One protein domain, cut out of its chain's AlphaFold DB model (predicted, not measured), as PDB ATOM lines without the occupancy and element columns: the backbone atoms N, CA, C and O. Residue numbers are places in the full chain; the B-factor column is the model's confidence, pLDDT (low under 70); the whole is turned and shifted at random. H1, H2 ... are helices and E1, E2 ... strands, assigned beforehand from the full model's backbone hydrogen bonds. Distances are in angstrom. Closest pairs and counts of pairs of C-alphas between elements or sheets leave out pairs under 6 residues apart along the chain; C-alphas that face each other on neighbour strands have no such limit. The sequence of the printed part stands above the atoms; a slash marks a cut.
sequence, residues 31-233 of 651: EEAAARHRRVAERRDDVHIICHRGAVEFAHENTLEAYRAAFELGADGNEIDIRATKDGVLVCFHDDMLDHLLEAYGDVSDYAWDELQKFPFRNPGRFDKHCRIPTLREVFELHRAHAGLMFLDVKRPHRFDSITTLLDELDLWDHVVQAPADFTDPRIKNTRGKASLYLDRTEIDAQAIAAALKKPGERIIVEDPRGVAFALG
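Overview. This is residues 31 to 233 of the 651 residues of the protein "GP-PDE domain-containing protein" of Planctomycetaceae bacterium (UniProt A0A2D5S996). A strongly twisted sheet of seven strands curves round like a small barrel left open between E5 and E6, with H2, H5 and H6 packed on its outside. Beyond the hairpin E2 and E3, residues 93 to 131 with H3 and H4 form a loop-rich lobe; H7 and H8 lie toward the opposite end. The 203 printed residues run H1 E1 H2 E2 E3 H3 H4 H5 E4 H6 E5 E6 H7 E7 H8, class mixed; the branched sheet is parallel but for E3. The whole is compact, radius of gyration of the C-alphas 17.0 A, spans 47 by 38 by 31 A.

Arrangement. H1, residues 31 to 44, only grazes the sheet. E1, residues 48 to 51, H2, residues 64 to 72, and E2, residues 77 to 84, form a strand-helix-strand unit, two parallel neighbour strands with a helix between, its crossover right-handed; N 79 and O 51 are 2.8 A apart. H2 lies over E2 at a height over the sheet of 9.2 A. E3, residues 90 to 92, is antiparallel to E2 (N 83 and O 91, 2.9 A). H3, residues 113 to 116, only just is not on the sheet, with 4 pairs of C-alphas within 10 A; H4, residues 125 to 130, is not on it. H5, residues 136 to 146, is on the sheet over none of its strands, and touches H2 (C-alphas of Leu 64 and Val 139, 6.3 A) at a shallow tilt of 19 degrees. E4, residues 149 to 154, H6, residues 157 to 170, and E5, residues 176 to 178, form a second strand-helix-strand unit, its crossover right-handed; N 80 and O 151 of the parallel neighbours E2 and E4 are within hydrogen-bond range at 2.8 A, and N 177 and O 150 of E5 and E4 at 2.9 A. H6 touches H5 with residues 166 to 170 alone (Arg 137 and Leu 166, 7.0 A). E6, residues 192 to 194, H7, residues 206 to 212, and E7, residues 218 to 222, form the third; N 50 and O 220 of E1 and E7 are 2.9 A apart. H7 and H8, residues 226 to 231, only graze the sheet. Every O i to N i+4 pair is within hydrogen-bond range in H1, H5, H7 and H8; H2 has 4 of 5, H6 8 of 10, H4 0 of 2 with 2 of 3 O i to N i+3 pairs; H3 is too short.

Along the chain. H1 begins at C-alpha 31 (185.245, 132.779, 121.729) and is 19.9 A long. E2 is 22.0 A, H6 21.1 A, E4 15.8 A and H5 15.4 A. H8 ends at C-alpha 231 (188.309, 126.334, 154.133).

Size, cuts and confidence. The printed part has no cut. Its farthest C-alphas, Asp 114 and Gln 207, are 48.9 A apart. The links E1 to H2, E3 to H3, E5 to E6 and E6 to H7 are long. Mean pLDDT of the printed part is 87.5; residues 192 to 193, 198 to 206, 230 to 231 and 233 are under 70.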
ATOM      1  N   GLU A  31     185.732 133.856 120.865       92.19
ATOM      2  CA  GLU A  31     185.245 132.779 121.729       92.19
ATOM      3  C   GLU A  31     186.129 132.587 122.968       92.19
ATOM      4  O   GLU A  31     185.602 132.483 124.077       92.19
ATOM      5  N   GLU A  32     187.456 132.615 122.804       90.38
ATOM      6  CA  GLU A  32     188.413 132.560 123.919       90.38
ATOM      7  C   GLU A  32     188.242 133.760 124.861       90.38
ATOM      8  O   GLU A  32     188.145 133.572 126.075       90.38
ATOM      9  N   ALA A  33     188.123 134.976 124.314       93.06
ATOM     10  CA  ALA A  33     187.867 136.181 125.101       93.06
ATOM     11  C   ALA A  33     186.530 136.084 125.856       93.06
ATOM     12  O   ALA A  33     186.482 136.276 127.070       93.06
ATOM     13  N   ALA A  34     185.446 135.685 125.181       95.44
ATOM     14  CA  ALA A  34     184.146 135.505 125.825       95.44
ATOM     15  C   ALA A  34     184.180 134.433 126.931       95.44
ATOM     16  O   ALA A  34     183.540 134.596 127.970       95.44
ATOM     17  N   ALA A  35     184.921 133.338 126.734       93.88
ATOM     18  CA  ALA A  35     185.118 132.315 127.757       93.88
ATOM     19  C   ALA A  35     185.917 132.846 128.954       93.88
ATOM     20  O   ALA A  35     185.555 132.569 130.098       93.88
ATOM     21  N   ARG A  36     186.965 133.642 128.714       95.94
ATOM     22  CA  ARG A  36     187.728 134.313 129.770       95.94
ATOM     23  C   ARG A  36     186.845 135.254 130.589       95.94
ATOM     24  O   ARG A  36     186.814 135.088 131.803       95.94
ATOM     25  N   HIS A  37     186.078 136.142 129.959       97.25
ATOM     26  CA  HIS A  37     185.175 137.059 130.668       97.25
ATOM     27  C   HIS A  37     184.123 136.336 131.516       97.25
ATOM     28  O   HIS A  37     183.818 136.778 132.621       97.25
ATOM     29  N   ARG A  38     183.592 135.194 131.049       97.00
ATOM     30  CA  ARG A  38     182.692 134.366 131.872       97.00
ATOM     31  C   ARG A  38     183.389 133.842 133.128       97.00
ATOM     32  O   ARG A  38     182.845 133.999 134.212       97.00
ATOM     33  N   ARG A  39     184.614 133.316 133.002       95.31
ATOM     34  CA  ARG A  39     185.407 132.857 134.160       95.31
ATOM     35  C   ARG A  39     185.736 133.997 135.129       95.31
ATOM     36  O   ARG A  39     185.711 133.794 136.337       95.31
ATOM     37  N   VAL A  40     186.032 135.197 134.622       96.12
ATOM     38  CA  VAL A  40     186.250 136.383 135.469       96.12
ATOM     39  C   VAL A  40     184.968 136.754 136.213       96.12
ATOM     40  O   VAL A  40     185.019 136.986 137.416       96.12
ATOM     41  N   ALA A  41     183.816 136.769 135.538       94.19
ATOM     42  CA  ALA A  41     182.528 137.041 136.175       94.19
ATOM     43  C   ALA A  41     182.205 136.020 137.283       94.19
ATOM     44  O   ALA A  41     181.876 136.430 138.391       94.19
ATOM     45  N   GLU A  42     182.406 134.723 137.026       91.50
ATOM     46  CA  GLU A  42     182.237 133.657 138.027       91.50
ATOM     47  C   GLU A  42     183.117 133.879 139.265       91.50
ATOM     48  O   GLU A  42     182.627 133.799 140.388       91.50
ATOM     49  N   ARG A  43     184.400 134.231 139.084       90.75
ATOM     50  CA  ARG A  43     185.290 134.570 140.211       90.75
ATOM     51  C   ARG A  43     184.818 135.802 140.979       90.75
ATOM     52  O   ARG A  43     184.989 135.877 142.193       90.75
ATOM     53  N   ARG A  44     184.258 136.794 140.282       90.62
ATOM     54  CA  ARG A  44     183.777 138.035 140.903       90.62
ATOM     55  C   ARG A  44     182.527 137.828 141.756       90.62
ATOM     56  O   ARG A  44     182.331 138.614 142.684       90.62
ATOM     57  N   ASP A  45     181.735 136.801 141.466       87.38
ATOM     58  CA  ASP A  45     180.509 136.459 142.195       87.38
ATOM     59  C   ASP A  45     180.764 135.674 143.496       87.38
ATOM     60  O   ASP A  45     179.830 135.469 144.267       87.38
ATOM     61  N   ASP A  46     182.009 135.274 143.779       83.50
ATOM     62  CA  ASP A  46     182.421 134.615 145.027       83.50
ATOM     63  C   ASP A  46     183.226 135.574 145.939       83.50
ATOM     64  O   ASP A  46     183.371 136.770 145.664       83.50
ATOM     65  N   VAL A  47     183.724 135.079 147.069       86.19
ATOM     66  CA  VAL A  47     184.727 135.749 147.910       86.19
ATOM     67  C   VAL A  47     186.062 135.803 147.166       86.19
ATOM     68  O   VAL A  47     186.512 134.796 146.620       86.19
ATOM     69  N   HIS A  48     186.724 136.967 147.154       90.12
ATOM     70  CA  HIS A  48     187.967 137.146 146.390       90.12
ATOM     71  C   HIS A  48     189.180 136.884 147.265       90.12
ATOM     72  O   HIS A  48     189.480 137.682 148.157       90.12
ATOM     73  N   ILE A  49     189.910 135.808 146.977       90.69
ATOM     74  CA  ILE A  49     191.216 135.556 147.591       90.69
ATOM     75  C   ILE A  49     192.287 136.241 146.744       90.69
ATOM     76  O   ILE A  49     192.581 135.804 145.631       90.69
ATOM     77  N   ILE A  50     192.866 137.319 147.265       93.94
ATOM     78  CA  ILE A  50     193.916 138.086 146.593       93.94
ATOM     79  C   ILE A  50     195.239 137.871 147.325       93.94
ATOM     80  O   ILE A  50     195.355 138.217 148.503       93.94
ATOM     81  N   CYS A  51     196.239 137.335 146.627       93.75
ATOM     82  CA  CYS A  51     197.584 137.222 147.182       93.75
ATOM     83  C   CYS A  51     198.310 138.569 147.127       93.75
ATOM     84  O   CYS A  51     198.415 139.170 146.057       93.75
ATOM     85  N   HIS A  52     198.806 139.044 148.266       93.50
ATOM     86  CA  HIS A  52     199.584 140.280 148.354       93.50
ATOM     87  C   HIS A  52     200.937 140.088 147.660       93.50
ATOM     88  O   HIS A  52     201.725 139.252 148.082       93.50
ATOM     89  N   ARG A  53     201.193 140.815 146.561       96.62
ATOM     90  CA  ARG A  53     202.424 140.698 145.749       96.62
ATOM     91  C   ARG A  53     202.735 139.296 145.196       96.62
ATOM     92  O   ARG A  53     203.875 139.024 144.806       96.62
ATOM     93  N   GLY A  54     201.736 138.415 145.131       95.12
ATOM     94  CA  GLY A  54     201.887 137.001 144.763       95.12
ATOM     95  C   GLY A  54     202.124 136.068 145.959       95.12
ATOM     96  O   GLY A  54     202.096 136.486 147.107       95.12
ATOM     97  N   ALA A  55     202.317 134.771 145.711       89.00
ATOM     98  CA  ALA A  55     202.563 133.793 146.776       89.00
ATOM     99  C   ALA A  55     204.044 133.801 147.206       89.00
ATOM    100  O   ALA A  55     204.840 132.962 146.770       89.00
ATOM    101  N   VAL A  56     204.408 134.773 148.050       85.12
ATOM    102  CA  VAL A  56     205.799 135.134 148.391       85.12
ATOM    103  C   VAL A  56     206.602 134.048 149.117       85.12
ATOM    104  O   VAL A  56     207.829 134.099 149.153       85.12
ATOM    105  N   GLU A  57     205.942 133.030 149.679       77.56
ATOM    106  CA  GLU A  57     206.635 131.868 150.256       77.56
ATOM    107  C   GLU A  57     207.247 130.943 149.186       77.56
ATOM    108  O   GLU A  57     208.159 130.174 149.482       77.56
ATOM    109  N   PHE A  58     206.769 131.013 147.937       80.44
ATOM    110  CA  PHE A  58     207.142 130.082 146.863       80.44
ATOM    111  C   PHE A  58     208.008 130.710 145.764       80.44
ATOM    112  O   PHE A  58     208.638 129.990 144.982       80.44
ATOM    113  N   ALA A  59     208.017 132.038 145.676       88.12
ATOM    114  CA  ALA A  59     208.821 132.832 144.754       88.12
ATOM    115  C   ALA A  59     208.928 134.272 145.278       88.12
ATOM    116  O   ALA A  59     208.120 134.684 146.103       88.12
ATOM    117  N   HIS A  60     209.894 135.051 144.782       90.69
ATOM    118  CA  HIS A  60     210.053 136.454 145.189       90.69
ATOM    119  C   HIS A  60     208.815 137.299 144.884       90.69
ATOM    120  O   HIS A  60     208.164 137.102 143.857       90.69
ATOM    121  N   GLU A  61     208.524 138.268 145.753       92.50
ATOM    122  CA  GLU A  61     207.408 139.198 145.567       92.50
ATOM    123  C   GLU A  61     207.447 139.892 144.197       92.50
ATOM    124  O   GLU A  61     208.513 140.137 143.629       92.50
ATOM    125  N   ASN A  62     206.267 140.212 143.659       96.00
ATOM    126  CA  ASN A  62     206.102 140.897 142.376       96.00
ATOM    127  C   ASN A  62     206.754 140.189 141.160       96.00
ATOM    128  O   ASN A  62     206.925 140.814 140.114       96.00
ATOM    129  N   THR A  63     207.076 138.891 141.243       95.06
ATOM    130  CA  THR A  63     207.558 138.081 140.104       95.06
ATOM    131  C   THR A  63     206.425 137.320 139.413       95.06
ATOM    132  O   THR A  63     205.380 137.045 140.006       95.06
ATOM    133  N   LEU A  64     206.627 136.922 138.149       94.69
ATOM    134  CA  LEU A  64     205.648 136.092 137.430       94.69
ATOM    135  C   LEU A  64     205.413 134.758 138.142       94.69
ATOM    136  O   LEU A  64     204.286 134.273 138.198       94.69
ATOM    137  N   GLU A  65     206.471 134.175 138.693       93.81
ATOM    138  CA  GLU A  65     206.447 132.919 139.425       93.81
ATOM    139  C   GLU A  65     205.604 133.026 140.702       93.81
ATOM    140  O   GLU A  65     204.805 132.126 140.964       93.81
ATOM    141  N   ALA A  66     205.705 134.132 141.450       93.69
ATOM    142  CA  ALA A  66     204.875 134.362 142.637       93.69
ATOM    143  C   ALA A  66     203.397 134.521 142.268       93.69
ATOM    144  O   ALA A  66     202.528 133.935 142.917       93.69
ATOM    145  N   TYR A  67     203.105 135.259 141.196       96.62
ATOM    146  CA  TYR A  67     201.738 135.426 140.706       96.62
ATOM    147  C   TYR A  67     201.132 134.124 140.180       96.62
ATOM    148  O   TYR A  67     199.958 133.848 140.428       96.62
ATOM    149  N   ARG A  68     201.915 133.294 139.478       94.44
ATOM    150  CA  ARG A  68     201.454 131.976 139.025       94.44
ATOM    151  C   ARG A  68     201.189 131.056 140.213       94.44
ATOM    152  O   ARG A  68     200.135 130.427 140.257       94.44
ATOM    153  N   ALA A  69     202.111 131.010 141.177       90.44
ATOM    154  CA  ALA A  69     201.971 130.182 142.369       90.44
ATOM    155  C   ALA A  69     200.690 130.517 143.150       90.44
ATOM    156  O   ALA A  69     200.002 129.607 143.601       90.44
ATOM    157  N   ALA A  70     200.298 131.793 143.234       93.06
ATOM    158  CA  ALA A  70     199.022 132.179 143.839       93.06
ATOM    159  C   ALA A  70     197.817 131.487 143.176       93.06
ATOM    160  O   ALA A  70     196.969 130.927 143.873       93.06
ATOM    161  N   PHE A  71     197.759 131.455 141.839       92.56
ATOM    162  CA  PHE A  71     196.692 130.756 141.115       92.56
ATOM    163  C   PHE A  71     196.728 129.239 141.329       92.56
ATOM    164  O   PHE A  71     195.678 128.624 141.501       92.56
ATOM    165  N   GLU A  72     197.920 128.634 141.329       84.75
ATOM    166  CA  GLU A  72     198.113 127.191 141.556       84.75
ATOM    167  C   GLU A  72     197.652 126.762 142.963       84.75
ATOM    168  O   GLU A  72     197.142 125.656 143.149       84.75
ATOM    169  N   LEU A  73     197.748 127.674 143.935       81.62
ATOM    170  CA  LEU A  73     197.344 127.474 145.327       81.62
ATOM    171  C   LEU A  73     195.882 127.860 145.621       81.62
ATOM    172  O   LEU A  73     195.465 127.848 146.780       81.62
ATOM    173  N   GLY A  74     195.094 128.189 144.593       86.38
ATOM    174  CA  GLY A  74     193.652 128.426 144.717       86.38
ATOM    175  C   GLY A  74     193.236 129.877 144.982       86.38
ATOM    176  O   GLY A  74     192.066 130.114 145.308       86.38
ATOM    177  N   ALA A  75     194.147 130.845 144.827       91.19
ATOM    178  CA  ALA A  75     193.793 132.263 144.846       91.19
ATOM    179  C   ALA A  75     193.014 132.680 143.585       91.19
ATOM    180  O   ALA A  75     193.134 132.080 142.509       91.19
ATOM    181  N   ASP A  76     192.237 133.755 143.707       94.62
ATOM    182  CA  ASP A  76     191.492 134.343 142.593       94.62
ATOM    183  C   ASP A  76     192.282 135.387 141.825       94.62
ATOM    184  O   ASP A  76     191.993 135.649 140.657       94.62
ATOM    185  N   GLY A  77     193.278 135.979 142.470       95.81
ATOM    186  CA  GLY A  77     194.015 137.095 141.923       95.81
ATOM    187  C   GLY A  77     195.217 137.484 142.754       95.81
ATOM    188  O   GLY A  77     195.517 136.878 143.783       95.81
ATOM    189  N   ASN A  78     195.875 138.542 142.300       98.12
ATOM    190  CA  ASN A  78     197.046 139.098 142.955       98.12
ATOM    191  C   ASN A  78     196.895 140.606 143.138       98.12
ATOM    192  O   ASN A  78     196.219 141.288 142.358       98.12
ATOM    193  N   GLU A  79     197.534 141.112 144.180       97.44
ATOM    194  CA  GLU A  79     197.857 142.521 144.314       97.44
ATOM    195  C   GLU A  79     199.222 142.788 143.661       97.44
ATOM    196  O   GLU A  79     200.114 141.939 143.711       97.44
ATOM    197  N   ILE A  80     199.311 143.894 142.919       97.75
ATOM    198  CA  ILE A  80     200.378 144.182 141.956       97.75
ATOM    199  C   ILE A  80     200.880 145.606 142.188       97.75
ATOM    200  O   ILE A  80     200.142 146.566 141.947       97.75
ATOM    201  N   ASP A  81     202.157 145.746 142.540       97.12
ATOM    202  CA  ASP A  81     202.796 147.042 142.759       97.12
ATOM    203  C   ASP A  81     203.384 147.610 141.471       97.12
ATOM    204  O   ASP A  81     204.320 147.047 140.911       97.12
ATOM    205  N   ILE A  82     202.896 148.756 141.004       96.75
ATOM    206  CA  ILE A  82     203.251 149.294 139.686       96.75
ATOM    207  C   ILE A  82     204.171 150.511 139.808       96.75
ATOM    208  O   ILE A  82     203.840 151.509 140.459       96.75
ATOM    209  N   ARG A  83     205.302 150.456 139.093       95.19
ATOM    210  CA  ARG A  83     206.267 151.553 138.907       95.19
ATOM    211  C   ARG A  83     206.608 151.756 137.430       95.19
ATOM    212  O   ARG A  83     206.242 150.952 136.578       95.19
ATOM    213  N   ALA A  84     207.308 152.850 137.133       94.19
ATOM    214  CA  ALA A  84     207.794 153.168 135.794       94.19
ATOM    215  C   ALA A  84     209.306 153.416 135.809       94.19
ATOM    216  O   ALA A  84     209.801 154.140 136.677       94.19
ATOM    217  N   THR A  85     210.008 152.843 134.836       94.75
ATOM    218  CA  THR A  85     211.434 153.089 134.579       94.75
ATOM    219  C   THR A  85     211.671 154.513 134.061       94.75
ATOM    220  O   THR A  85     210.729 155.239 133.721       94.75
ATOM    221  N   LYS A  86     212.941 154.920 133.960       93.88
ATOM    222  CA  LYS A  86     213.361 156.225 133.420       93.88
ATOM    223  C   LYS A  86     212.815 156.495 132.016       93.88
ATOM    224  O   LYS A  86     212.397 157.610 131.713       93.88
ATOM    225  N   ASP A  87     212.804 155.468 131.173       93.12
ATOM    226  CA  ASP A  87     212.287 155.466 129.801       93.12
ATOM    227  C   ASP A  87     210.778 155.158 129.713       93.12
ATOM    228  O   ASP A  87     210.219 155.089 128.622       93.12
ATOM    229  N   GLY A  88     210.087 155.046 130.854       92.00
ATOM    230  CA  GLY A  88     208.627 154.981 130.933       92.00
ATOM    231  C   GLY A  88     208.012 153.586 130.808       92.00
ATOM    232  O   GLY A  88     206.786 153.487 130.751       92.00
ATOM    233  N   VAL A  89     208.814 152.518 130.805       94.00
ATOM    234  CA  VAL A  89     208.321 151.133 130.818       94.00
ATOM    235  C   VAL A  89     207.675 150.833 132.171       94.00
ATOM    236  O   VAL A  89     208.271 151.074 133.222       94.00
ATOM    237  N   LEU A  90     206.450 150.302 132.154       95.69
ATOM    238  CA  LEU A  90     205.745 149.891 133.369       95.69
ATOM    239  C   LEU A  90     206.253 148.531 133.854       95.69
ATOM    240  O   LEU A  90     206.255 147.556 133.099       95.69
ATOM    241  N   VAL A  91     206.636 148.465 135.123       96.19
ATOM    242  CA  VAL A  91     207.210 147.282 135.777       96.19
ATOM    243  C   VAL A  91     206.542 147.022 137.120       96.19
ATOM    244  O   VAL A  91     205.965 147.940 137.712       96.19
ATOM    245  N   CYS A  92     206.632 145.781 137.602       96.31
ATOM    246  CA  CYS A  92     206.106 145.414 138.913       96.31
ATOM    247  C   CYS A  92     207.214 145.377 139.967       96.31
ATOM    248  O   CYS A  92     208.123 144.553 139.876       96.31
ATOM    249  N   PHE A  93     207.166 146.297 140.933       95.56
ATOM    250  CA  PHE A  93     208.163 146.420 141.999       95.56
ATOM    251  C   PHE A  93     207.624 147.282 143.152       95.56
ATOM    252  O   PHE A  93     207.254 148.442 142.940       95.56
ATOM    253  N   HIS A  94     207.611 146.748 144.375       94.25
ATOM    254  CA  HIS A  94     207.047 147.442 145.534       94.25
ATOM    255  C   HIS A  94     207.901 148.626 145.996       94.25
ATOM    256  O   HIS A  94     207.409 149.755 146.090       94.25
ATOM    257  N   ASP A  95     209.169 148.368 146.313       89.75
ATOM    258  CA  ASP A  95     209.987 149.270 147.120       89.75
ATOM    259  C   ASP A  95     210.375 150.561 146.400       89.75
ATOM    260  O   ASP A  95     210.526 150.625 145.182       89.75
ATOM    261  N   ASP A  96     210.577 151.615 147.186       86.44
ATOM    262  CA  ASP A  96     211.107 152.890 146.694       86.44
ATOM    263  C   ASP A  96     212.583 152.808 146.288       86.44
ATOM    264  O   ASP A  96     213.048 153.660 145.534       86.44
ATOM    265  N   MET A  97     213.312 151.812 146.796       88.31
ATOM    266  CA  MET A  97     214.739 151.615 146.552       88.31
ATOM    267  C   MET A  97     215.019 150.173 146.125       88.31
ATOM    268  O   MET A  97     214.422 149.243 146.662       88.31
ATOM    269  N   LEU A  98     215.951 149.984 145.189       90.44
ATOM    270  CA  LEU A  98     216.227 148.674 144.589       90.44
ATOM    271  C   LEU A  98     216.960 147.686 145.511       90.44
ATOM    272  O   LEU A  98     216.795 146.479 145.368       90.44
ATOM    273  N   ASP A  99     217.760 148.168 146.459       85.38
ATOM    274  CA  ASP A  99     218.774 147.374 147.175       85.38
ATOM    275  C   ASP A  99     218.241 146.377 148.207       85.38
ATOM    276  O   ASP A  99     219.029 145.591 148.747       85.38
ATOM    277  N   HIS A 100     216.935 146.397 148.487       82.81
ATOM    278  CA  HIS A 100     216.305 145.347 149.278       82.81
ATOM    279  C   HIS A 100     216.277 144.029 148.494       82.81
ATOM    280  O   HIS A 100     216.728 143.006 149.008       82.81
ATOM    281  N   LEU A 101     215.824 144.070 147.236       86.88
ATOM    282  CA  LEU A 101     215.656 142.881 146.398       86.88
ATOM    283  C   LEU A 101     216.769 142.696 145.366       86.88
ATOM    284  O   LEU A 101     216.997 141.572 144.938       86.88
ATOM    285  N   LEU A 102     217.477 143.754 144.966       89.31
ATOM    286  CA  LEU A 102     218.469 143.720 143.888       89.31
ATOM    287  C   LEU A 102     219.878 144.064 144.372       89.31
ATOM    288  O   LEU A 102     220.078 144.796 145.344       89.31
ATOM    289  N   GLU A 103     220.889 143.612 143.633       85.44
ATOM    290  CA  GLU A 103     222.262 144.130 143.730       85.44
ATOM    291  C   GLU A 103     222.412 145.473 142.992       85.44
ATOM    292  O   GLU A 103     223.265 145.650 142.122       85.44
ATOM    293  N   ALA A 104     221.545 146.424 143.329       87.81
ATOM    294  CA  ALA A 104     221.486 147.763 142.756       87.81
ATOM    295  C   ALA A 104     221.008 148.763 143.805       87.81
ATOM    296  O   ALA A 104     220.462 148.358 144.822       87.81
ATOM    297  N   TYR A 105     221.185 150.055 143.549       86.94
ATOM    298  CA  TYR A 105     220.806 151.145 144.450       86.94
ATOM    299  C   TYR A 105     219.975 152.176 143.687       86.94
ATOM    300  O   TYR A 105     219.952 152.141 142.469       86.94
ATOM    301  N   GLY A 106     219.307 153.097 144.378       86.62
ATOM    302  CA  GLY A 106     218.444 154.095 143.728       86.62
ATOM    303  C   GLY A 106     217.009 153.614 143.510       86.62
ATOM    304  O   GLY A 106     216.615 152.562 144.013       86.62
ATOM    305  N   ASP A 107     216.222 154.423 142.807       90.44
ATOM    306  CA  ASP A 107     214.810 154.192 142.482       90.44
ATOM    307  C   ASP A 107     214.675 153.537 141.097       90.44
ATOM    308  O   ASP A 107     215.512 153.730 140.217       90.44
ATOM    309  N   VAL A 108     213.574 152.822 140.857       92.88
ATOM    310  CA  VAL A 108     213.222 152.304 139.520       92.88
ATOM    311  C   VAL A 108     213.275 153.408 138.452       92.88
ATOM    312  O   VAL A 108     213.709 153.154 137.329       92.88
ATOM    313  N   SER A 109     212.888 154.645 138.792       92.94
ATOM    314  CA  SER A 109     212.896 155.779 137.857       92.94
ATOM    315  C   SER A 109     214.289 156.286 137.467       92.94
ATOM    316  O   SER A 109     214.386 157.124 136.571       92.94
ATOM    317  N   ASP A 110     215.354 155.806 138.114       91.75
ATOM    318  CA  ASP A 110     216.730 156.235 137.834       91.75
ATOM    319  C   ASP A 110     217.351 155.466 136.652       91.75
ATOM    320  O   ASP A 110     218.310 155.942 136.039       91.75
ATOM    321  N   TYR A 111     216.765 154.321 136.281       94.00
ATOM    322  CA  TYR A 111     217.296 153.381 135.288       94.00
ATOM    323  C   TYR A 111     216.354 153.203 134.101       94.00
ATOM    324  O   TYR A 111     215.135 153.140 134.270       94.00
ATOM    325  N   ALA A 112     216.909 153.083 132.893       94.00
ATOM    326  CA  ALA A 112     216.145 152.593 131.746       94.00
ATOM    327  C   ALA A 112     215.845 151.090 131.900       94.00
ATOM    328  O   ALA A 112     216.568 150.379 132.603       94.00
ATOM    329  N   TRP A 113     214.815 150.573 131.225       91.69
ATOM    330  CA  TRP A 113     214.440 149.152 131.308       91.69
ATOM    331  C   TRP A 113     215.599 148.197 130.975       91.69
ATOM    332  O   TRP A 113     215.825 147.208 131.675       91.69
ATOM    333  N   ASP A 114     216.387 148.529 129.953       88.12
ATOM    334  CA  ASP A 114     217.563 147.756 129.532       88.12
ATOM    335  C   ASP A 114     218.709 147.753 130.548       88.12
ATOM    336  O   ASP A 114     219.585 146.887 130.499       88.12
ATOM    337  N   GLU A 115     218.739 148.710 131.467       90.38
ATOM    338  CA  GLU A 115     219.692 148.749 132.576       90.38
ATOM    339  C   GLU A 115     219.130 147.994 133.777       90.38
ATOM    340  O   GLU A 115     219.807 147.129 134.329       90.38
ATOM    341  N   LEU A 116     217.869 148.265 134.122       90.94
ATOM    342  CA  LEU A 116     217.187 147.701 135.281       90.94
ATOM    343  C   LEU A 116     217.157 146.169 135.251       90.94
ATOM    344  O   LEU A 116     217.433 145.523 136.260       90.94
ATOM    345  N   GLN A 117     216.885 145.580 134.084       87.31
ATOM    346  CA  GLN A 117     216.806 144.125 133.923       87.31
ATOM    347  C   GLN A 117     218.153 143.399 134.109       87.31
ATOM    348  O   GLN A 117     218.177 142.173 134.189       87.31
ATOM    349  N   LYS A 118     219.279 144.129 134.151       86.38
ATOM    350  CA  LYS A 118     220.620 143.549 134.337       86.38
ATOM    351  C   LYS A 118     220.979 143.349 135.805       86.38
ATOM    352  O   LYS A 118     221.964 142.668 136.088       86.38
ATOM    353  N   PHE A 119     220.237 143.958 136.728       88.94
ATOM    354  CA  PHE A 119     220.530 143.840 138.147       88.94
ATOM    355  C   PHE A 119     220.064 142.481 138.678       88.94
ATOM    356  O   PHE A 119     218.881 142.157 138.559       88.94
ATOM    357  N   PRO A 120     220.967 141.673 139.260       86.19
ATOM    358  CA  PRO A 120     220.584 140.384 139.810       86.19
ATOM    359  C   PRO A 120     219.757 140.575 141.083       86.19
ATOM    360  O   PRO A 120     219.990 141.502 141.867       86.19
ATOM    361  N   PHE A 121     218.807 139.666 141.300       88.44
ATOM    362  CA  PHE A 121     218.110 139.559 142.576       88.44
ATOM    363  C   PHE A 121     219.063 139.056 143.657       88.44
ATOM    364  O   PHE A 121     219.850 138.132 143.442       88.44
ATOM    365  N   ARG A 122     218.947 139.625 144.853       81.75
ATOM    366  CA  ARG A 122     219.547 139.074 146.064       81.75
ATOM    367  C   ARG A 122     218.770 137.812 146.430       81.75
ATOM    368  O   ARG A 122     217.553 137.856 146.583       81.75
ATOM    369  N   ASN A 123     219.476 136.693 146.582       77.56
ATOM    370  CA  ASN A 123     218.896 135.383 146.903       77.56
ATOM    371  C   ASN A 123     217.735 134.999 145.961       77.56
ATOM    372  O   ASN A 123     216.606 134.877 146.425       77.56
ATOM    373  N   PRO A 124     217.974 134.775 144.659       79.50
ATOM    374  CA  PRO A 124     216.919 134.574 143.651       79.50
ATOM    375  C   PRO A 124     216.068 133.296 143.834       79.50
ATOM    376  O   PRO A 124     215.189 132.995 143.023       79.50
ATOM    377  N   GLY A 125     216.319 132.522 144.894       80.44
ATOM    378  CA  GLY A 125     215.614 131.285 145.199       80.44
ATOM    379  C   GLY A 125     215.798 130.227 144.114       80.44
ATOM    380  O   GLY A 125     216.770 130.233 143.360       80.44
ATOM    381  N   ARG A 126     214.833 129.309 144.018       81.50
ATOM    382  CA  ARG A 126     214.861 128.180 143.069       81.50
ATOM    383  C   ARG A 126     214.807 128.580 141.591       81.50
ATOM    384  O   ARG A 126     215.093 127.753 140.732       81.50
ATOM    385  N   PHE A 127     214.428 129.822 141.295       84.25
ATOM    386  CA  PHE A 127     214.317 130.319 139.926       84.25
ATOM    387  C   PHE A 127     215.612 130.964 139.423       84.25
ATOM    388  O   PHE A 127     215.754 131.142 138.215       84.25
ATOM    389  N   ASP A 128     216.576 131.244 140.307       83.81
ATOM    390  CA  ASP A 128     217.920 131.712 139.953       83.81
ATOM    391  C   ASP A 128     217.890 132.856 138.910       83.81
ATOM    392  O   ASP A 128     217.182 133.846 139.096       83.81
ATOM    393  N   LYS A 129     218.567 132.713 137.765       82.06
ATOM    394  CA  LYS A 129     218.575 133.689 136.659       82.06
ATOM    395  C   LYS A 129     217.198 134.019 136.060       82.06
ATOM    396  O   LYS A 129     217.092 134.951 135.268       82.06
ATOM    397  N   HIS A 130     216.165 133.234 136.365       83.94
ATOM    398  CA  HIS A 130     214.791 133.494 135.938       83.94
ATOM    399  C   HIS A 130     214.038 134.414 136.911       83.94
ATOM    400  O   HIS A 130     213.023 134.986 136.519       83.94
ATOM    401  N   CYS A 131     214.545 134.611 138.134       89.44
ATOM    402  CA  CYS A 131     214.021 135.602 139.068       89.44
ATOM    403  C   CYS A 131     214.381 137.012 138.582       89.44
ATOM    404  O   CYS A 131     215.531 137.444 138.674       89.44
ATOM    405  N   ARG A 132     213.394 137.729 138.041       91.56
ATOM    406  CA  ARG A 132     213.569 139.070 137.472       91.56
ATOM    407  C   ARG A 132     212.346 139.945 137.719       91.56
ATOM    408  O   ARG A 132     211.243 139.439 137.909       91.56
ATOM    409  N   ILE A 133     212.537 141.258 137.600       94.19
ATOM    410  CA  ILE A 133     211.438 142.225 137.566       94.19
ATOM    411  C   ILE A 133     210.622 141.968 136.289       94.19
ATOM    412  O   ILE A 133     211.203 141.976 135.194       94.19
ATOM    413  N   PRO A 134     209.304 141.727 136.376       94.50
ATOM    414  CA  PRO A 134     208.471 141.614 135.194       94.50
ATOM    415  C   PRO A 134     207.964 142.982 134.736       94.50
ATOM    416  O   PRO A 134     207.779 143.905 135.535       94.50
ATOM    417  N   THR A 135     207.700 143.110 133.434       95.44
ATOM    418  CA  THR A 135     206.934 144.267 132.943       95.44
ATOM    419  C   THR A 135     205.451 144.059 133.238       95.44
ATOM    420  O   THR A 135     204.969 142.924 133.310       95.44
ATOM    421  N   LEU A 136     204.698 145.150 133.383       96.12
ATOM    422  CA  LEU A 136     203.269 145.075 133.694       96.12
ATOM    423  C   LEU A 136     202.488 144.294 132.628       96.12
ATOM    424  O   LEU A 136     201.571 143.547 132.957       96.12
ATOM    425  N   ARG A 137     202.892 144.401 131.353       94.88
ATOM    426  CA  ARG A 137     202.305 143.610 130.261       94.88
ATOM    427  C   ARG A 137     202.408 142.111 130.530       94.88
ATOM    428  O   ARG A 137     201.442 141.399 130.306       94.88
ATOM    429  N   GLU A 138     203.553 141.632 131.009       94.00
ATOM    430  CA  GLU A 138     203.778 140.198 131.256       94.00
ATOM    431  C   GLU A 138     202.877 139.693 132.376       94.00
ATOM    432  O   GLU A 138     202.315 138.603 132.287       94.00
ATOM    433  N   VAL A 139     202.716 140.513 133.417       96.31
ATOM    434  CA  VAL A 139     201.818 140.225 134.534       96.31
ATOM    435  C   VAL A 139     200.367 140.214 134.063       96.31
ATOM    436  O   VAL A 139     199.620 139.305 134.417       96.31
ATOM    437  N   PHE A 140     199.968 141.164 133.216       96.19
ATOM    438  CA  PHE A 140     198.628 141.223 132.633       96.19
ATOM    439  C   PHE A 140     198.344 140.040 131.703       96.19
ATOM    440  O   PHE A 140     197.268 139.456 131.779       96.19
ATOM    441  N   GLU A 141     199.302 139.622 130.875       93.12
ATOM    442  CA  GLU A 141     199.186 138.418 130.043       93.12
ATOM    443  C   GLU A 141     199.042 137.145 130.894       93.12
ATOM    444  O   GLU A 141     198.220 136.282 130.575       93.12
ATOM    445  N   LEU A 142     199.770 137.043 132.012       94.31
ATOM    446  CA  LEU A 142     199.605 135.943 132.964       94.31
ATOM    447  C   LEU A 142     198.194 135.950 133.577       94.31
ATOM    448  O   LEU A 142     197.501 134.933 133.555       94.31
ATOM    449  N   HIS A 143     197.716 137.099 134.063       96.00
ATOM    450  CA  HIS A 143     196.363 137.222 134.618       96.00
ATOM    451  C   HIS A 143     195.282 136.945 133.567       96.00
ATOM    452  O   HIS A 143     194.275 136.305 133.876       96.00
ATOM    453  N   ARG A 144     195.506 137.345 132.311       94.25
ATOM    454  CA  ARG A 144     194.642 137.015 131.173       94.25
ATOM    455  C   ARG A 144     194.504 135.502 131.013       94.25
ATOM    456  O   ARG A 144     193.383 134.994 131.001       94.25
ATOM    457  N   ALA A 145     195.623 134.773 130.980       90.50
ATOM    458  CA  ALA A 145     195.635 133.317 130.827       90.50
ATOM    459  C   ALA A 145     194.870 132.594 131.957       90.50
ATOM    460  O   ALA A 145     194.133 131.634 131.704       90.50
ATOM    461  N   HIS A 146     194.985 133.099 133.188       92.94
ATOM    462  CA  HIS A 146     194.357 132.517 134.379       92.94
ATOM    463  C   HIS A 146     192.939 133.033 134.681       92.94
ATOM    464  O   HIS A 146     192.323 132.576 135.652       92.94
ATOM    465  N   ALA A 147     192.407 133.957 133.867       95.50
ATOM    466  CA  ALA A 147     191.191 134.709 134.190       95.50
ATOM    467  C   ALA A 147     191.264 135.328 135.606       95.50
ATOM    468  O   ALA A 147     190.295 135.284 136.356       95.50
ATOM    469  N   GLY A 148     192.449 135.800 136.001       96.69
ATOM    470  CA  GLY A 148     192.769 136.195 137.372       96.69
ATOM    471  C   GLY A 148     192.370 137.631 137.696       96.69
ATOM    472  O   GLY A 148     192.549 138.525 136.870       96.69
ATOM    473  N   LEU A 149     191.873 137.853 138.910       97.38
ATOM    474  CA  LEU A 149     191.523 139.171 139.434       97.38
ATOM    475  C   LEU A 149     192.788 139.991 139.743       97.38
ATOM    476  O   LEU A 149     193.827 139.442 140.105       97.38
ATOM    477  N   MET A 150     192.701 141.311 139.611       97.88
ATOM    478  CA  MET A 150     193.823 142.229 139.808       97.88
ATOM    479  C   MET A 150     193.475 143.327 140.812       97.88
ATOM    480  O   MET A 150     192.531 144.098 140.610       97.88
ATOM    481  N   PHE A 151     194.274 143.429 141.870       96.38
ATOM    482  CA  PHE A 151     194.372 144.632 142.689       96.38
ATOM    483  C   PHE A 151     195.612 145.394 142.214       96.38
ATOM    484  O   PHE A 151     196.734 144.957 142.418       96.38
ATOM    485  N   LEU A 152     195.405 146.544 141.578       96.12
ATOM    486  CA  LEU A 152     196.487 147.424 141.147       96.12
ATOM    487  C   LEU A 152     196.853 148.404 142.274       96.12
ATOM    488  O   LEU A 152     195.999 149.190 142.688       96.12
ATOM    489  N   ASP A 153     198.103 148.396 142.733       94.31
ATOM    490  CA  ASP A 153     198.671 149.445 143.585       94.31
ATOM    491  C   ASP A 153     199.674 150.285 142.782       94.31
ATOM    492  O   ASP A 153     200.813 149.895 142.519       94.31
ATOM    493  N   VAL A 154     199.235 151.459 142.327       93.62
ATOM    494  CA  VAL A 154     200.052 152.341 141.486       93.62
ATOM    495  C   VAL A 154     200.836 153.297 142.376       93.62
ATOM    496  O   VAL A 154     200.285 154.256 142.913       93.62
ATOM    497  N   LYS A 155     202.154 153.093 142.480       88.94
ATOM    498  CA  LYS A 155     203.004 153.853 143.414       88.94
ATOM    499  C   LYS A 155     203.141 155.335 143.066       88.94
ATOM    500  O   LYS A 155     203.495 156.138 143.929       88.94
ATOM    501  N   ARG A 156     202.904 155.722 141.804       81.12
ATOM    502  CA  ARG A 156     202.937 157.124 141.357       81.12
ATOM    503  C   ARG A 156     201.778 157.437 140.387       81.12
ATOM    504  O   ARG A 156     201.757 156.857 139.303       81.12
ATOM    505  N   PRO A 157     200.889 158.404 140.695       71.00
ATOM    506  CA  PRO A 157     199.644 158.646 139.940       71.00
ATOM    507  C   PRO A 157     199.784 159.019 138.455       71.00
ATOM    508  O   PRO A 157     198.882 158.790 137.661       71.00
ATOM    509  N   HIS A 158     200.921 159.578 138.032       74.50
ATOM    510  CA  HIS A 158     201.122 160.123 136.678       74.50
ATOM    511  C   HIS A 158     201.236 159.061 135.559       74.50
ATOM    512  O   HIS A 158     201.757 159.353 134.484       74.50
ATOM    513  N   ARG A 159     200.820 157.815 135.811       78.44
ATOM    514  CA  ARG A 159     200.990 156.671 134.901       78.44
ATOM    515  C   ARG A 159     199.685 155.956 134.544       78.44
ATOM    516  O   ARG A 159     199.742 154.929 133.872       78.44
ATOM    517  N   PHE A 160     198.528 156.490 134.942       86.88
ATOM    518  CA  PHE A 160     197.234 155.865 134.656       86.88
ATOM    519  C   PHE A 160     196.985 155.666 133.152       86.88
ATOM    520  O   PHE A 160     196.622 154.559 132.773       86.88
ATOM    521  N   ASP A 161     197.308 156.636 132.290       88.81
ATOM    522  CA  ASP A 161     197.084 156.542 130.831       88.81
ATOM    523  C   ASP A 161     197.802 155.353 130.161       88.81
ATOM    524  O   ASP A 161     197.289 154.705 129.240       88.81
ATOM    525  N   SER A 162     199.013 155.032 130.624       91.12
ATOM    526  CA  SER A 162     199.763 153.876 130.122       91.12
ATOM    527  C   SER A 162     199.143 152.559 130.599       91.12
ATOM    528  O   SER A 162     199.136 151.578 129.858       91.12
ATOM    529  N   ILE A 163     198.579 152.537 131.811       95.25
ATOM    530  CA  ILE A 163     197.866 151.371 132.349       95.25
ATOM    531  C   ILE A 163     196.535 151.176 131.614       95.25
ATOM    532  O   ILE A 163     196.228 150.054 131.221       95.25
ATOM    533  N   THR A 164     195.767 152.243 131.370       95.25
ATOM    534  CA  THR A 164     194.495 152.160 130.635       95.25
ATOM    535  C   THR A 164     194.704 151.664 129.209       95.25
ATOM    536  O   THR A 164     193.972 150.783 128.770       95.25
ATOM    537  N   THR A 165     195.754 152.139 128.529       94.56
ATOM    538  CA  THR A 165     196.146 151.633 127.203       94.56
ATOM    539  C   THR A 165     196.395 150.120 127.238       94.56
ATOM    540  O   THR A 165     195.868 149.392 126.401       94.56
ATOM    541  N   LEU A 166     197.128 149.611 128.237       94.31
ATOM    542  CA  LEU A 166     197.357 148.167 128.384       94.31
ATOM    543  C   LEU A 166     196.072 147.380 128.678       94.31
ATOM    544  O   LEU A 166     195.904 146.280 128.151       94.31
ATOM    545  N   LEU A 167     195.173 147.918 129.508       96.75
ATOM    546  CA  LEU A 167     193.881 147.292 129.811       96.75
ATOM    547  C   LEU A 167     192.973 147.223 128.575       96.75
ATOM    548  O   LEU A 167     192.306 146.208 128.382       96.75
ATOM    549  N   ASP A 168     192.979 148.262 127.735       95.81
ATOM    550  CA  ASP A 168     192.262 148.300 126.455       95.81
ATOM    551  C   ASP A 168     192.835 147.293 125.453       95.81
ATOM    552  O   ASP A 168     192.098 146.501 124.867       95.81
ATOM    553  N   GLU A 169     194.156 147.278 125.276       93.75
ATOM    554  CA  GLU A 169     194.825 146.382 124.331       93.75
ATOM    555  C   GLU A 169     194.659 144.899 124.682       93.75
ATOM    556  O   GLU A 169     194.551 144.049 123.791       93.75
ATOM    557  N   LEU A 170     194.680 144.573 125.977       92.88
ATOM    558  CA  LEU A 170     194.606 143.197 126.464       92.88
ATOM    559  C   LEU A 170     193.193 142.758 126.852       92.88
ATOM    560  O   LEU A 170     193.020 141.573 127.141       92.88
ATOM    561  N   ASP A 171     192.215 143.666 126.803       95.81
ATOM    562  CA  ASP A 171     190.806 143.403 127.110       95.81
ATOM    563  C   ASP A 171     190.606 142.886 128.552       95.81
ATOM    564  O   ASP A 171     190.049 141.814 128.791       95.81
ATOM    565  N   LEU A 172     191.142 143.637 129.527       96.75
ATOM    566  CA  LEU A 172     191.285 143.209 130.934       96.75
ATOM    567  C   LEU A 172     190.535 144.071 131.959       96.75
ATOM    568  O   LEU A 172     190.760 143.937 133.162       96.75
ATOM    569  N   TRP A 173     189.651 144.970 131.534       97.62
ATOM    570  CA  TRP A 173     188.968 145.891 132.454       97.62
ATOM    571  C   TRP A 173     188.177 145.194 133.565       97.62
ATOM    572  O   TRP A 173     188.167 145.648 134.708       97.62
ATOM    573  N   ASP A 174     187.535 144.070 133.257       96.44
ATOM    574  CA  ASP A 174     186.741 143.285 134.202       96.44
ATOM    575  C   ASP A 174     187.586 142.493 135.209       96.44
ATOM    576  O   ASP A 174     187.085 142.140 136.280       96.44
ATOM    577  N   HIS A 175     188.872 142.278 134.925       97.50
ATOM    578  CA  HIS A 175     189.808 141.666 135.865       97.50
ATOM    579  C   HIS A 175     190.140 142.601 137.041       97.50
ATOM    580  O   HIS A 175     190.484 142.125 138.121       97.50
ATOM    581  N   VAL A 176     190.031 143.925 136.876       96.75
ATOM    582  CA  VAL A 176     190.394 144.889 137.928       96.75
ATOM    583  C   VAL A 176     189.325 144.907 139.026       96.75
ATOM    584  O   VAL A 176     188.160 145.256 138.806       96.75
ATOM    585  N   VAL A 177     189.726 144.524 140.237       93.94
ATOM    586  CA  VAL A 177     188.872 144.471 141.438       93.94
ATOM    587  C   VAL A 177     189.213 145.536 142.468       93.94
ATOM    588  O   VAL A 177     188.418 145.781 143.379       93.94
ATOM    589  N   GLN A 178     190.379 146.160 142.343       93.06
ATOM    590  CA  GLN A 178     190.790 147.296 143.151       93.06
ATOM    591  C   GLN A 178     191.822 148.120 142.377       93.06
ATOM    592  O   GLN A 178     192.739 147.561 141.782       93.06
ATOM    593  N   ALA A 179     191.681 149.438 142.434       93.12
ATOM    594  CA  ALA A 179     192.694 150.400 142.014       93.12
ATOM    595  C   ALA A 179     192.806 151.534 143.057       93.12
ATOM    596  O   ALA A 179     191.943 151.624 143.945       93.12
ATOM    597  N   PRO A 180     193.839 152.393 142.994       90.31
ATOM    598  CA  PRO A 180     193.945 153.564 143.860       90.31
ATOM    599  C   PRO A 180     192.756 154.517 143.677       90.31
ATOM    600  O   PRO A 180     192.135 154.556 142.617       90.31
ATOM    601  N   ALA A 181     192.420 155.287 144.716       87.31
ATOM    602  CA  ALA A 181     191.215 156.127 144.729       87.31
ATOM    603  C   ALA A 181     191.215 157.242 143.665       87.31
ATOM    604  O   ALA A 181     190.154 157.700 143.246       87.31
ATOM    605  N   ASP A 182     192.395 157.677 143.233       89.75
ATOM    606  CA  ASP A 182     192.618 158.661 142.175       89.75
ATOM    607  C   ASP A 182     192.601 158.053 140.759       89.75
ATOM    608  O   ASP A 182     192.527 158.796 139.776       89.75
ATOM    609  N   PHE A 183     192.568 156.722 140.630       90.50
ATOM    610  CA  PHE A 183     192.340 156.040 139.359       90.50
ATOM    611  C   PHE A 183     190.828 155.931 139.087       90.50
ATOM    612  O   PHE A 183     190.159 154.974 139.473       90.50
ATOM    613  N   THR A 184     190.279 156.945 138.413       87.44
ATOM    614  CA  THR A 184     188.828 157.210 138.331       87.44
ATOM    615  C   THR A 184     188.118 156.693 137.067       87.44
ATOM    616  O   THR A 184     186.995 157.115 136.788       87.44
ATOM    617  N   ASP A 185     188.715 155.773 136.295       92.38
ATOM    618  CA  ASP A 185     188.072 155.237 135.081       92.38
ATOM    619  C   ASP A 185     186.775 154.468 135.434       92.38
ATOM    620  O   ASP A 185     186.814 153.530 136.239       92.38
ATOM    621  N   PRO A 186     185.617 154.815 134.836       91.94
ATOM    622  CA  PRO A 186     184.317 154.250 135.206       91.94
ATOM    623  C   PRO A 186     184.165 152.752 134.896       91.94
ATOM    624  O   PRO A 186     183.217 152.124 135.373       91.94
ATOM    625  N   ARG A 187     185.058 152.163 134.093       94.56
ATOM    626  CA  ARG A 187     185.060 150.720 133.811       94.56
ATOM    627  C   ARG A 187     185.600 149.902 134.983       94.56
ATOM    628  O   ARG A 187     185.275 148.718 135.081       94.56
ATOM    629  N   ILE A 188     186.376 150.515 135.882       90.88
ATOM    630  CA  ILE A 188     186.902 149.851 137.076       90.88
ATOM    631  C   ILE A 188     185.765 149.628 138.070       90.88
ATOM    632  O   ILE A 188     185.152 150.556 138.596       90.88
ATOM    633  N   LYS A 189     185.511 148.358 138.377       87.12
ATOM    634  CA  LYS A 189     184.503 147.949 139.356       87.12
ATOM    635  C   LYS A 189     185.200 147.523 140.640       87.12
ATOM    636  O   LYS A 189     185.474 146.338 140.837       87.12
ATOM    637  N   ASN A 190     185.485 148.493 141.507       86.75
ATOM    638  CA  ASN A 190     186.093 148.220 142.808       86.75
ATOM    639  C   ASN A 190     185.192 147.317 143.664       86.75
ATOM    640  O   ASN A 190     183.969 147.471 143.712       86.75
ATOM    641  N   THR A 191     185.822 146.368 144.340       82.69
ATOM    642  CA  THR A 191     185.171 145.410 145.238       82.69
ATOM    643  C   THR A 191     184.866 146.044 146.588       82.69
ATOM    644  O   THR A 191     185.465 147.051 146.976       82.69
ATOM    645  N   ARG A 192     183.859 145.510 147.283       68.44
ATOM    646  CA  ARG A 192     183.342 146.115 148.513       68.44
ATOM    647  C   ARG A 192     184.114 145.583 149.716       68.44
ATOM    648  O   ARG A 192     184.134 144.383 149.950       68.44
ATOM    649  N   GLY A 193     184.655 146.495 150.521       68.12
ATOM    650  CA  GLY A 193     185.258 146.164 151.812       68.12
ATOM    651  C   GLY A 193     186.568 145.370 151.723       68.12
ATOM    652  O   GLY A 193     186.979 144.886 150.670       68.12
ATOM    653  N   LYS A 194     187.248 145.270 152.863       78.31
ATOM    654  CA  LYS A 194     188.393 144.386 153.090       78.31
ATOM    655  C   LYS A 194     188.078 143.610 154.360       78.31
ATOM    656  O   LYS A 194     187.886 144.243 155.400       78.31
ATOM    657  N   ALA A 195     188.030 142.285 154.274       77.06
ATOM    658  CA  ALA A 195     187.800 141.451 155.444       77.06
ATOM    659  C   ALA A 195     188.926 141.672 156.464       77.06
ATOM    660  O   ALA A 195     190.112 141.595 156.127       77.06
ATOM    661  N   SER A 196     188.563 141.953 157.718       73.31
ATOM    662  CA  SER A 196     189.520 141.922 158.824       73.31
ATOM    663  C   SER A 196     189.603 140.491 159.321       73.31
ATOM    664  O   SER A 196     188.681 140.015 159.970       73.31
ATOM    665  N   LEU A 197     190.700 139.808 159.005       71.38
ATOM    666  CA  LEU A 197     190.939 138.439 159.465       71.38
ATOM    667  C   LEU A 197     191.586 138.385 160.855       71.38
ATOM    668  O   LEU A 197     191.936 137.302 161.311       71.38
ATOM    669  N   TYR A 198     191.781 139.539 161.501       62.22
ATOM    670  CA  TYR A 198     192.564 139.655 162.726       62.22
ATOM    671  C   TYR A 198     191.737 140.162 163.913       62.22
ATOM    672  O   TYR A 198     191.048 141.180 163.792       62.22
ATOM    673  N   LEU A 199     191.905 139.516 165.068       58.00
ATOM    674  CA  LEU A 199     191.605 140.022 166.401       58.00
ATOM    675  C   LEU A 199     192.713 141.002 166.810       58.00
ATOM    676  O   LEU A 199     193.901 140.664 166.799       58.00
ATOM    677  N   ASP A 200     192.334 142.253 167.074       61.97
ATOM    678  CA  ASP A 200     193.232 143.330 167.513       61.97
ATOM    679  C   ASP A 200     194.526 143.475 166.685       61.97
ATOM    680  O   ASP A 200     195.573 143.877 167.189       61.97
ATOM    681  N   ARG A 201     194.450 143.164 165.378       59.44
ATOM    682  CA  ARG A 201     195.556 143.208 164.395       59.44
ATOM    683  C   ARG A 201     196.741 142.275 164.678       59.44
ATOM    684  O   ARG A 201     197.768 142.418 164.020       59.44
ATOM    685  N   THR A 202     196.629 141.355 165.631       49.06
ATOM    686  CA  THR A 202     197.759 140.514 166.066       49.06
ATOM    687  C   THR A 202     197.467 139.026 166.018       49.06
ATOM    688  O   THR A 202     198.415 138.252 165.888       49.06
ATOM    689  N   GLU A 203     196.192 138.628 166.084       56.19
ATOM    690  CA  GLU A 203     195.786 137.227 166.055       56.19
ATOM    691  C   GLU A 203     194.808 136.920 164.931       56.19
ATOM    692  O   GLU A 203     193.842 137.647 164.758       56.19
ATOM    693  N   ILE A 204     195.043 135.864 164.146       64.69
ATOM    694  CA  ILE A 204     194.078 135.426 163.128       64.69
ATOM    695  C   ILE A 204     192.824 134.887 163.827       64.69
ATOM    696  O   ILE A 204     192.905 133.957 164.626       64.69
ATOM    697  N   ASP A 205     191.662 135.437 163.487       68.00
ATOM    698  CA  ASP A 205     190.371 135.022 164.032       68.00
ATOM    699  C   ASP A 205     189.661 134.066 163.060       68.00
ATOM    700  O   ASP A 205     189.171 134.454 161.994       68.00
ATOM    701  N   ALA A 206     189.580 132.791 163.444       66.88
ATOM    702  CA  ALA A 206     188.901 131.755 162.668       66.88
ATOM    703  C   ALA A 206     187.403 132.047 162.456       66.88
ATOM    704  O   ALA A 206     186.850 131.702 161.408       66.88
ATOM    705  N   GLN A 207     186.734 132.710 163.407       71.12
ATOM    706  CA  GLN A 207     185.342 133.132 163.245       71.12
ATOM    707  C   GLN A 207     185.232 134.291 162.255       71.12
ATOM    708  O   GLN A 207     184.307 134.300 161.441       71.12
ATOM    709  N   ALA A 208     186.183 135.229 162.271       71.69
ATOM    710  CA  ALA A 208     186.247 136.312 161.293       71.69
ATOM    711  C   ALA A 208     186.493 135.786 159.873       71.69
ATOM    712  O   ALA A 208     185.815 136.223 158.942       71.69
ATOM    713  N   ILE A 209     187.377 134.791 159.709       71.56
ATOM    714  CA  ILE A 209     187.540 134.068 158.438       71.56
ATOM    715  C   ILE A 209     186.203 133.443 158.031       71.56
ATOM    716  O   ILE A 209     185.688 133.750 156.959       71.56
ATOM    717  N   ALA A 210     185.581 132.634 158.893       74.69
ATOM    718  CA  ALA A 210     184.310 131.979 158.580       74.69
ATOM    719  C   ALA A 210     183.172 132.968 158.260       74.69
ATOM    720  O   ALA A 210     182.270 132.646 157.487       74.69
ATOM    721  N   ALA A 211     183.183 134.163 158.853       80.75
ATOM    722  CA  ALA A 211     182.228 135.226 158.564       80.75
ATOM    723  C   ALA A 211     182.508 135.909 157.216       80.75
ATOM    724  O   ALA A 211     181.561 136.187 156.478       80.75
ATOM    725  N   ALA A 212     183.779 136.155 156.885       78.62
ATOM    726  CA  ALA A 212     184.193 136.707 155.597       78.62
ATOM    727  C   ALA A 212     183.864 135.747 154.445       78.62
ATOM    728  O   ALA A 212     183.319 136.166 153.427       78.62
ATOM    729  N   LEU A 213     184.074 134.442 154.647       78.06
ATOM    730  CA  LEU A 213     183.765 133.401 153.660       78.06
ATOM    731  C   LEU A 213     182.268 133.286 153.311       78.06
ATOM    732  O   LEU A 213     181.912 132.636 152.336       78.06
ATOM    733  N   LYS A 214     181.372 133.921 154.079       81.25
ATOM    734  CA  LYS A 214     179.917 133.928 153.831       81.25
ATOM    735  C   LYS A 214     179.437 135.136 153.022       81.25
ATOM    736  O   LYS A 214     178.228 135.289 152.843       81.25
ATOM    737  N   LYS A 215     180.335 136.025 152.587       82.44
ATOM    738  CA  LYS A 215     179.983 137.315 151.977       82.44
ATOM    739  C   LYS A 215     180.588 137.452 150.573       82.44
ATOM    740  O   LYS A 215     181.694 137.970 150.433       82.44
ATOM    741  N   PRO A 216     179.856 137.029 149.529       79.50
ATOM    742  CA  PRO A 216     180.265 137.211 148.140       79.50
ATOM    743  C   PRO A 216     180.702 138.645 147.819       79.50
ATOM    744  O   PRO A 216     180.070 139.612 148.257       79.50
ATOM    745  N   GLY A 217     181.782 138.786 147.049       76.06
ATOM    746  CA  GLY A 217     182.346 140.077 146.654       76.06
ATOM    747  C   GLY A 217     183.151 140.812 147.736       76.06
ATOM    748  O   GLY A 217     183.650 141.907 147.455       76.06
ATOM    749  N   GLU A 218     183.281 140.249 148.945       83.00
ATOM    750  CA  GLU A 218     184.220 140.734 149.959       83.00
ATOM    751  C   GLU A 218     185.637 140.237 149.644       83.00
ATOM    752  O   GLU A 218     185.854 139.080 149.274       83.00
ATOM    753  N   ARG A 219     186.619 141.134 149.776       88.38
ATOM    754  CA  ARG A 219     188.017 140.835 149.465       88.38
ATOM    755  C   ARG A 219     188.772 140.362 150.701       88.38
ATOM    756  O   ARG A 219     188.843 141.079 151.705       88.38
ATOM    757  N   ILE A 220     189.422 139.211 150.574       87.38
ATOM    758  CA  ILE A 220     190.381 138.664 151.531       87.38
ATOM    759  C   ILE A 220     191.783 138.821 150.933       87.38
ATOM    760  O   ILE A 220     192.037 138.375 149.818       87.38
ATOM    761  N   ILE A 221     192.691 139.473 151.664       87.12
ATOM    762  CA  ILE A 221     194.092 139.637 151.248       87.12
ATOM    763  C   ILE A 221     194.968 138.781 152.154       87.12
ATOM    764  O   ILE A 221     194.891 138.922 153.376       87.12
ATOM    765  N   VAL A 222     195.781 137.920 151.553       83.56
ATOM    766  CA  VAL A 222     196.646 136.953 152.245       83.56
ATOM    767  C   VAL A 222     198.007 136.860 151.561       83.56
ATOM    768  O   VAL A 222     198.127 137.175 150.386       83.56
ATOM    769  N   GLU A 223     199.025 136.420 152.293       79.44
ATOM    770  CA  GLU A 223     200.339 136.065 151.722       79.44
ATOM    771  C   GLU A 223     200.336 134.621 151.188       79.44
ATOM    772  O   GLU A 223     200.924 134.314 150.153       79.44
ATOM    773  N   ASP A 224     199.620 133.729 151.886       78.69
ATOM    774  CA  ASP A 224     199.436 132.323 151.526       78.69
ATOM    775  C   ASP A 224     197.932 132.002 151.422       78.69
ATOM    776  O   ASP A 224     197.208 132.087 152.422       78.69
ATOM    777  N   PRO A 225     197.430 131.623 150.233       81.56
ATOM    778  CA  PRO A 225     196.013 131.364 150.030       81.56
ATOM    779  C   PRO A 225     195.568 129.974 150.495       81.56
ATOM    780  O   PRO A 225     194.363 129.751 150.591       81.56
ATOM    781  N   ARG A 226     196.483 129.040 150.813       76.88
ATOM    782  CA  ARG A 226     196.152 127.626 151.079       76.88
ATOM    783  C   ARG A 226     195.132 127.449 152.196       76.88
ATOM    784  O   ARG A 226     194.183 126.691 152.032       76.88
ATOM    785  N   GLY A 227     195.290 128.165 153.311       71.50
ATOM    786  CA  GLY A 227     194.368 128.056 154.448       71.50
ATOM    787  C   GLY A 227     192.937 128.473 154.090       71.50
ATOM    788  O   GLY A 227     191.975 127.799 154.456       71.50
ATOM    789  N   VAL A 228     192.797 129.549 153.311       75.50
ATOM    790  CA  VAL A 228     191.495 130.071 152.864       75.50
ATOM    791  C   VAL A 228     190.906 129.191 151.758       75.50
ATOM    792  O   VAL A 228     189.724 128.854 151.802       75.50
ATOM    793  N   ALA A 229     191.732 128.763 150.801       77.62
ATOM    794  CA  ALA A 229     191.345 127.854 149.729       77.62
ATOM    795  C   ALA A 229     190.822 126.522 150.291       77.62
ATOM    796  O   ALA A 229     189.759 126.056 149.881       77.62
ATOM    797  N   PHE A 230     191.509 125.956 151.287       68.19
ATOM    798  CA  PHE A 230     191.080 124.745 151.980       68.19
ATOM    799  C   PHE A 230     189.741 124.931 152.703       68.19
ATOM    800  O   PHE A 230     188.851 124.096 152.559       68.19
ATOM    801  N   ALA A 231     189.562 126.038 153.432       69.56
ATOM    802  CA  ALA A 231     188.309 126.334 154.133       69.56
ATOM    803  C   ALA A 231     187.100 126.450 153.182       69.56
ATOM    804  O   ALA A 231     185.967 126.183 153.581       69.56
ATOM    805  N   LEU A 232     187.346 126.811 151.922       73.69
ATOM    806  CA  LEU A 232     186.353 126.858 150.848       73.69
ATOM    807  C   LEU A 232     186.231 125.544 150.057       73.69
ATOM    808  O   LEU A 232     185.462 125.478 149.102       73.69
ATOM    809  N   GLY A 233     186.990 124.504 150.414       69.00
ATOM    810  CA  GLY A 233     187.012 123.229 149.695       69.00
ATOM    811  C   GLY A 233     187.593 123.329 148.281       69.00
ATOM    812  O   GLY A 233     187.259 122.509 147.425       69.00
TER     813      GLY A 233